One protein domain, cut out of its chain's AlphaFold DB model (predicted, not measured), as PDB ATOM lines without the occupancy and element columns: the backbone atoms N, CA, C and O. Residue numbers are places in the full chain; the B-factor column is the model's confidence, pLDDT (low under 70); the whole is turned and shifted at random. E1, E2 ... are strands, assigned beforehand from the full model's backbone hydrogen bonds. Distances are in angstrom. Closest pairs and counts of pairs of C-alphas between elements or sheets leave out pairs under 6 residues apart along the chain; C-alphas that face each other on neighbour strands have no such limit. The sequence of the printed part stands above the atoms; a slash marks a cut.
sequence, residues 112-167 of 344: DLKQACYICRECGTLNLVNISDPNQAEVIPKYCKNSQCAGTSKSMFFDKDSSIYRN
ATOM      1  N   ASP A 112     527.285 229.732 696.245       90.75
ATOM      2  CA  ASP A 112     528.474 230.017 697.042       90.75
ATOM      3  C   ASP A 112     529.010 231.411 696.680       90.75
ATOM      4  O   ASP A 112     528.770 231.918 695.579       90.75
ATOM      5  N   LEU A 113     529.717 232.050 697.609       89.44
ATOM      6  CA  LEU A 113     530.294 233.375 697.412       89.44
ATOM      7  C   LEU A 113     531.635 233.234 696.682       89.44
ATOM      8  O   LEU A 113     532.579 232.675 697.223       89.44
ATOM      9  N   LYS A 114     531.737 233.754 695.454       87.38
ATOM     10  CA  LYS A 114     532.978 233.737 694.654       87.38
ATOM     11  C   LYS A 114     533.850 234.954 694.949       87.38
ATOM     12  O   LYS A 114     535.069 234.850 695.066       87.38
ATOM     13  N   GLN A 115     533.216 236.118 695.068       88.81
ATOM     14  CA  GLN A 115     533.872 237.364 695.439       88.81
ATOM     15  C   GLN A 115     532.971 238.146 696.390       88.81
ATOM     16  O   GLN A 115     531.867 238.549 696.027       88.81
ATOM     17  N   ALA A 116     533.458 238.368 697.605       91.62
ATOM     18  CA  ALA A 116     532.782 239.175 698.604       91.62
ATOM     19  C   ALA A 116     533.120 240.653 698.397       91.62
ATOM     20  O   ALA A 116     534.298 241.022 698.370       91.62
ATOM     21  N   CYS A 117     532.103 241.504 698.288       94.00
ATOM     22  CA  CYS A 117     532.271 242.949 698.257       94.00
ATOM     23  C   CYS A 117     531.998 243.549 699.639       94.00
ATOM     24  O   CYS A 117     530.936 243.346 700.227       94.00
ATOM     25  N   TYR A 118     532.966 244.300 700.160       95.12
ATOM     26  CA  TYR A 118     532.850 245.032 701.414       95.12
ATOM     27  C   TYR A 118     532.980 246.537 701.185       95.12
ATOM     28  O   TYR A 118     534.021 247.029 700.745       95.12
ATOM     29  N   ILE A 119     531.949 247.289 701.548       95.12
ATOM     30  CA  ILE A 119     531.937 248.749 701.474       95.12
ATOM     31  C   ILE A 119     532.465 249.307 702.794       95.12
ATOM     32  O   ILE A 119     531.927 249.017 703.865       95.12
ATOM     33  N   CYS A 120     533.522 250.117 702.739       95.62
ATOM     34  CA  CYS A 120     534.010 250.817 703.923       95.62
ATOM     35  C   CYS A 120     533.050 251.956 704.290       95.62
ATOM     36  O   CYS A 120     532.835 252.866 703.495       95.62
ATOM     37  N   ARG A 121     532.504 251.944 705.509       94.00
ATOM     38  CA  ARG A 121     531.564 252.974 705.991       94.00
ATOM     39  C   ARG A 121     532.190 254.356 706.171       94.00
ATOM     40  O   ARG A 121     531.464 255.340 706.186       94.00
ATOM     41  N   GLU A 122     533.510 254.430 706.323       93.06
ATOM     42  CA  GLU A 122     534.215 255.696 706.549       93.06
ATOM     43  C   GLU A 122     534.461 256.469 705.248       93.06
ATOM     44  O   GLU A 122     534.340 257.688 705.229       93.06
ATOM     45  N   CYS A 123     534.786 255.774 704.152       93.50
ATOM     46  CA  CYS A 123     535.186 256.412 702.890       93.50
ATOM     47  C   CYS A 123     534.409 255.937 701.652       93.50
ATOM     48  O   CYS A 123     534.703 256.379 700.544       93.50
ATOM     49  N   GLY A 124     533.478 254.991 701.795       92.06
ATOM     50  CA  GLY A 124     532.692 254.422 700.693       92.06
ATOM     51  C   GLY A 124     533.470 253.521 699.725       92.06
ATOM     52  O   GLY A 124     532.897 253.031 698.758       92.06
ATOM     53  N   THR A 125     534.768 253.280 699.948       94.38
ATOM     54  CA  THR A 125     535.589 252.464 699.035       94.38
ATOM     55  C   THR A 125     535.174 250.990 699.071       94.38
ATOM     56  O   THR A 125     535.008 250.417 700.152       94.38
ATOM     57  N   LEU A 126     535.074 250.370 697.888       93.38
ATOM     58  CA  LEU A 126     534.809 248.939 697.710       93.38
ATOM     59  C   LEU A 126     536.072 248.102 697.964       93.38
ATOM     60  O   LEU A 126     537.143 248.368 697.414       93.38
ATOM     61  N   ASN A 127     535.933 247.053 698.767       92.81
ATOM     62  CA  ASN A 127     536.982 246.097 699.098       92.81
ATOM     63  C   ASN A 127     536.517 244.712 698.662       92.81
ATOM     64  O   ASN A 127     535.633 244.125 699.279       92.81
ATOM     65  N   LEU A 128     537.107 244.208 697.584       90.88
ATOM     66  CA  LEU A 128     536.768 242.911 697.010       90.88
ATOM     67  C   LEU A 128     537.687 241.830 697.587       90.88
ATOM     68  O   LEU A 128     538.908 242.003 697.599       90.88
ATOM     69  N   VAL A 129     537.107 240.721 698.039       89.44
ATOM     70  CA  VAL A 129     537.825 239.538 698.534       89.44
ATOM     71  C   VAL A 129     537.416 238.334 697.699       89.44
ATOM     72  O   VAL A 129     536.251 237.944 697.714       89.44
ATOM     73  N   ASN A 130     538.368 237.740 696.979       86.31
ATOM     74  CA  ASN A 130     538.137 236.501 696.239       86.31
ATOM     75  C   ASN A 130     538.125 235.313 697.205       86.31
ATOM     76  O   ASN A 130     538.977 235.224 698.091       86.31
ATOM     77  N   ILE A 131     537.178 234.403 697.009       85.25
ATOM     78  CA  ILE A 131     537.038 233.178 697.794       85.25
ATOM     79  C   ILE A 131     537.239 232.007 696.841       85.25
ATOM     80  O   ILE A 131     536.421 231.734 695.962       85.25
ATOM     81  N   SER A 132     538.376 231.334 696.992       77.31
ATOM     82  CA  SER A 132     538.747 230.203 696.144       77.31
ATOM     83  C   SER A 132     537.961 228.956 696.547       77.31
ATOM     84  O   SER A 132     537.389 228.273 695.696       77.31
ATOM     85  N   ASP A 133     537.879 228.700 697.853       80.38
ATOM     86  CA  ASP A 133     537.364 227.464 698.434       80.38
ATOM     87  C   ASP A 133     536.039 227.709 699.184       80.38
ATOM     88  O   ASP A 133     536.020 228.520 700.113       80.38
ATOM     89  N   PRO A 134     534.939 227.015 698.833       78.06
ATOM     90  CA  PRO A 134     533.645 227.163 699.511       78.06
ATOM     91  C   PRO A 134     533.674 226.820 701.007       78.06
ATOM     92  O   PRO A 134     532.824 227.274 701.770       78.06
ATOM     93  N   ASN A 135     534.627 225.991 701.444       78.75
ATOM     94  CA  ASN A 135     534.770 225.613 702.849       78.75
ATOM     95  C   ASN A 135     535.666 226.587 703.636       78.75
ATOM     96  O   ASN A 135     535.793 226.458 704.863       78.75
ATOM     97  N   GLN A 136     536.278 227.568 702.962       76.94
ATOM     98  CA  GLN A 136     537.059 228.619 703.602       76.94
ATOM     99  C   GLN A 136     536.163 229.456 704.521       76.94
ATOM    100  O   GLN A 136     535.046 229.831 704.178       76.94
ATOM    101  N   ALA A 137     536.665 229.785 705.713       73.88
ATOM    102  CA  ALA A 137     535.986 230.747 706.571       73.88
ATOM    103  C   ALA A 137     535.945 232.122 705.889       73.88
ATOM    104  O   ALA A 137     536.958 232.576 705.357       73.88
ATOM    105  N   GLU A 138     534.796 232.797 705.941       73.62
ATOM    106  CA  GLU A 138     534.654 234.157 705.422       73.62
ATOM    107  C   GLU A 138     535.702 235.085 706.059       73.62
ATOM    108  O   GLU A 138     535.779 235.230 707.282       73.62
ATOM    109  N   VAL A 139     536.532 235.712 705.220       82.38
ATOM    110  CA  VAL A 139     537.586 236.627 705.666       82.38
ATOM    111  C   VAL A 139     537.152 238.059 705.392       82.38
ATOM    112  O   VAL A 139     537.107 238.505 704.248       82.38
ATOM    113  N   ILE A 140     536.874 238.799 706.461       89.38
ATOM    114  CA  ILE A 140     536.615 240.239 706.383       89.38
ATOM    115  C   ILE A 140     537.958 240.969 706.187       89.38
ATOM    116  O   ILE A 140     538.909 240.686 706.929       89.38
ATOM    117  N   PRO A 141     538.067 241.925 705.240       90.25
ATOM    118  CA  PRO A 141     539.264 242.745 705.075       90.25
ATOM    119  C   PRO A 141     539.690 243.400 706.390       90.25
ATOM    120  O   PRO A 141     538.890 244.050 707.061       90.25
ATOM    121  N   LYS A 142     540.966 243.250 706.764       91.06
ATOM    122  CA  LYS A 142     541.491 243.835 708.010       91.06
ATOM    123  C   LYS A 142     541.540 245.364 707.963       91.06
ATOM    124  O   LYS A 142     541.290 246.005 708.981       91.06
ATOM    125  N   TYR A 143     541.829 245.917 706.787       92.75
ATOM    126  CA  TYR A 143     541.979 247.349 706.542       92.75
ATOM    127  C   TYR A 143     541.345 247.725 705.206       92.75
ATOM    128  O   TYR A 143     541.248 246.888 704.304       92.75
ATOM    129  N   CYS A 144     540.936 248.984 705.082       92.06
ATOM    130  CA  CYS A 144     540.486 249.546 703.820       92.06
ATOM    131  C   CYS A 144     541.626 249.553 702.794       92.06
ATOM    132  O   CYS A 144     542.758 249.915 703.105       92.06
ATOM    133  N   LYS A 145     541.317 249.197 701.545       91.56
ATOM    134  CA  LYS A 145     542.245 249.269 700.410       91.56
ATOM    135  C   LYS A 145     542.637 250.710 700.069       91.56
ATOM    136  O   LYS A 145     543.686 250.930 699.470       91.56
ATOM    137  N   ASN A 146     541.802 251.687 700.427       91.38
ATOM    138  CA  ASN A 146     542.135 253.096 700.271       91.38
ATOM    139  C   ASN A 146     543.205 253.493 701.298       91.38
ATOM    140  O   ASN A 146     542.932 253.517 702.495       91.38
ATOM    141  N   SER A 147     544.395 253.852 700.815       87.44
ATOM    142  CA  SER A 147     545.545 254.236 701.641       87.44
ATOM    143  C   SER A 147     545.332 255.512 702.459       87.44
ATOM    144  O   SER A 147     546.071 255.751 703.409       87.44
ATOM    145  N   GLN A 148     544.332 256.325 702.113       90.50
ATOM    146  CA  GLN A 148     543.969 257.544 702.842       90.50
ATOM    147  C   GLN A 148     542.885 257.306 703.905       90.50
ATOM    148  O   GLN A 148     542.490 258.241 704.598       90.50
ATOM    149  N   CYS A 149     542.381 256.077 704.035       89.19
ATOM    150  CA  CYS A 149     541.325 255.716 704.975       89.19
ATOM    151  C   CYS A 149     541.886 254.867 706.125       89.19
ATOM    152  O   CYS A 149     542.584 253.883 705.891       89.19
ATOM    153  N   ALA A 150     541.533 255.212 707.367       91.12
ATOM    154  CA  ALA A 150     541.908 254.449 708.562       91.12
ATOM    155  C   ALA A 150     540.922 253.307 708.889       91.12
ATOM    156  O   ALA A 150     541.052 252.648 709.924       91.12
ATOM    157  N   GLY A 151     539.955 253.055 708.002       88.94
ATOM    158  CA  GLY A 151     538.905 252.067 708.186       88.94
ATOM    159  C   GLY A 151     539.456 250.662 708.416       88.94
ATOM    160  O   GLY A 151     540.215 250.118 707.611       88.94
ATOM    161  N   THR A 152     539.035 250.054 709.521       92.19
ATOM    162  CA  THR A 152     539.396 248.681 709.916       92.19
ATOM    163  C   THR A 152     538.293 247.687 709.546       92.19
ATOM    164  O   THR A 152     537.238 248.084 709.049       92.19
ATOM    165  N   SER A 153     538.471 246.396 709.842       89.50
ATOM    166  CA  SER A 153     537.455 245.354 709.607       89.50
ATOM    167  C   SER A 153     536.069 245.670 710.183       89.50
ATOM    168  O   SER A 153     535.065 245.283 709.598       89.50
ATOM    169  N   LYS A 154     535.980 246.428 711.285       92.50
ATOM    170  CA  LYS A 154     534.695 246.857 711.873       92.50
ATOM    171  C   LYS A 154     533.944 247.877 711.014       92.50
ATOM    172  O   LYS A 154     532.726 247.987 711.116       92.50
ATOM    173  N   SER A 155     534.670 248.634 710.191       92.00
ATOM    174  CA  SER A 155     534.101 249.608 709.253       92.00
ATOM    175  C   SER A 155     533.638 248.963 707.941       92.00
ATOM    176  O   SER A 155     533.021 249.641 707.122       92.00
ATOM    177  N   MET A 156     533.923 247.670 707.733       93.88
ATOM    178  CA  MET A 156     533.584 246.939 706.516       93.88
ATOM    179  C   MET A 156     532.154 246.412 706.590       93.88
ATOM    180  O   MET A 156     531.816 245.594 707.444       93.88
ATOM    181  N   PHE A 157     531.310 246.876 705.677       93.88
ATOM    182  CA  PHE A 157     529.950 246.388 705.509       93.88
ATOM    183  C   PHE A 157     529.888 245.429 704.325       93.88
ATOM    184  O   PHE A 157     530.259 245.812 703.220       93.88
ATOM    185  N   PHE A 158     529.432 244.200 704.556       94.81
ATOM    186  CA  PHE A 158     529.229 243.235 703.479       94.81
ATOM    187  C   PHE A 158     528.059 243.667 702.597       94.81
ATOM    188  O   PHE A 158     526.929 243.780 703.078       94.81
ATOM    189  N   ASP A 159     528.341 243.888 701.319       94.69
ATOM    190  CA  ASP A 159     527.346 244.253 700.327       94.69
ATOM    191  C   ASP A 159     526.987 243.053 699.452       94.69
ATOM    192  O   ASP A 159     527.820 242.527 698.712       94.69
ATOM    193  N   LYS A 160     525.732 242.615 699.553       92.88
ATOM    194  CA  LYS A 160     525.228 241.443 698.830       92.88
ATOM    195  C   LYS A 160     525.084 241.719 697.339       92.88
ATOM    196  O   LYS A 160     525.365 240.831 696.544       92.88
ATOM    197  N   ASP A 161     524.688 242.933 696.972       92.00
ATOM    198  CA  ASP A 161     524.313 243.254 695.596       92.00
ATOM    199  C   ASP A 161     525.545 243.423 694.698       92.00
ATOM    200  O   ASP A 161     525.545 242.971 693.555       92.00
ATOM    201  N   SER A 162     526.632 243.996 695.228       92.06
ATOM    202  CA  SER A 162     527.915 244.076 694.512       92.06
ATOM    203  C   SER A 162     528.787 242.824 694.669       92.06
ATOM    204  O   SER A 162     529.898 242.787 694.136       92.06
ATOM    205  N   SER A 163     528.346 241.819 695.430       92.38
ATOM    206  CA  SER A 163     529.073 240.554 695.576       92.38
ATOM    207  C   SER A 163     528.791 239.607 694.411       92.38
ATOM    208  O   SER A 163     527.691 239.566 693.864       92.38
ATOM    209  N   ILE A 164     529.785 238.794 694.049       88.56
ATOM    210  CA  ILE A 164     529.668 237.812 692.967       88.56
ATOM    211  C   ILE A 164     529.467 236.426 693.570       88.56
ATOM    212  O   ILE A 164     530.283 235.948 694.364       88.56
ATOM    213  N   TYR A 165     528.406 235.758 693.130       88.94
ATOM    214  CA  TYR A 165     528.061 234.394 693.518       88.94
ATOM    215  C   TYR A 165     528.351 233.405 692.386       88.94
ATOM    216  O   TYR A 165     528.398 233.768 691.208       88.94
ATOM    217  N   ARG A 166     528.526 232.134 692.743       88.50
ATOM    218  CA  ARG A 166     528.667 231.017 691.800       88.50
ATOM    219  C   ARG A 166     527.784 229.851 692.201       88.50
ATOM    220  O   ARG A 166     527.465 229.680 693.375       88.50
ATOM    221  N   ASN A 167     527.424 229.028 691.221       90.31
ATOM    222  CA  ASN A 167     526.762 227.764 691.505       90.31
ATOM    223  C   ASN A 167     527.718 226.841 692.269       90.31
ATOM    224  O   ASN A 167     528.918 226.799 691.993       90.31
TER     225      ASN A 167
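AT A GLANCE: This is residues 112 to 167 of the 344 residues of the protein "Minichromosome maintenance protein MCM" of Methanobrevibacter sp (UniProt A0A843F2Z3). A narrow, strongly twisted sheet of three antiparallel strands forms a wall with E1 in its middle, and a long stretch with no named element, residues 131 to 155, covers one face of it and leaves the other face bare. After E2 this stretch runs on past the end of E2 to Asn 135, near the level of the start of E1, folds back along the strands over the sheet to the far end near the E1 to E2 turn, loops round there and enters E3. The printed part has 56 residues with no named helix and three named strands, E1, E2 and E3 along the chain, in the sheet order E2, E1, E3. The class is all strand, although under half of the residues, 26 of 56, are in named elements. The whole is compact, with a radius of gyration of the C-alphas of 11.2 A, and elongated, with spans of 35 by 20 by 15 A.

IN THESE COORDINATES: The inner strand of the sheet is E1, residues 112 to 120, 22.6 A from first to last C-alpha. It begins with C-alpha 112 at (528.474, 230.017, 697.042) and ends with C-alpha 120 at (534.010, 250.817, 703.923). E1 bends by 58 degrees at residue 115. One edge strand is E2, residues 126 to 130, 13.0 A long, which starts with C-alpha 126 at (534.809, 248.939, 697.710). The other edge strand is E3, residues 156 to 167, 25.3 A long and the longest by residues, with 12 of them. E3 bends by 63 degrees at residue 161 and ends with C-alpha 167 at (526.762, 227.764, 691.505). Residues 131 to 155, between E2 and E3, have no named element, and their C-alphas lie 6 to 17 A from the mean of all C-alphas.

HOW THE PARTS SIT: In the sheet, E1 has E2 on one side and E3 on the other side. E1 and E3 are antiparallel, with 160 degrees between their directions. Among the C-alphas that face each other in this pair are those of Leu 113 and Tyr 165, 4.6 A apart, and those of Tyr 118 and Phe 158, 4.5 A apart. In the same pair, N 114 and O 164 are within hydrogen-bond range at 2.8 A, and so are N 119 and O 157 at 2.8 A. E1 and E2 form a hairpin with a tight link of five residues between them. They are antiparallel, with 155 degrees between their directions. Here the C-alphas of Gln 115 and Asn 130 face each other at 4.4 A, and those of Ile 119 and Leu 126 at 4.7 A. N 116 and O 129 are within hydrogen-bond range at 2.8 A, as are N 127 and O 118 at 2.8 A. The edge strands E2 and E3 are apart, but only just: their closest C-alphas are 8.2 A from each other. The sheet is strongly twisted, with its C-alphas up to 4.5 A off the best plane through them.

THE WHOLE: The two C-alphas farthest apart in the domain are those of Gln 148, in the unnamed stretch, and Asn 167, at the end of E3, 36.2 A from each other. The first and last printed C-alphas, those of Asp 112 and Asn 167, are 6.2 A apart. The printed part runs from residue 112 to residue 167 and has no cut. The link from E2 to E3 is long, with 25 residues. The mean pLDDT of the printed part is 89.4, and no printed residue is under 70 in this predicted model.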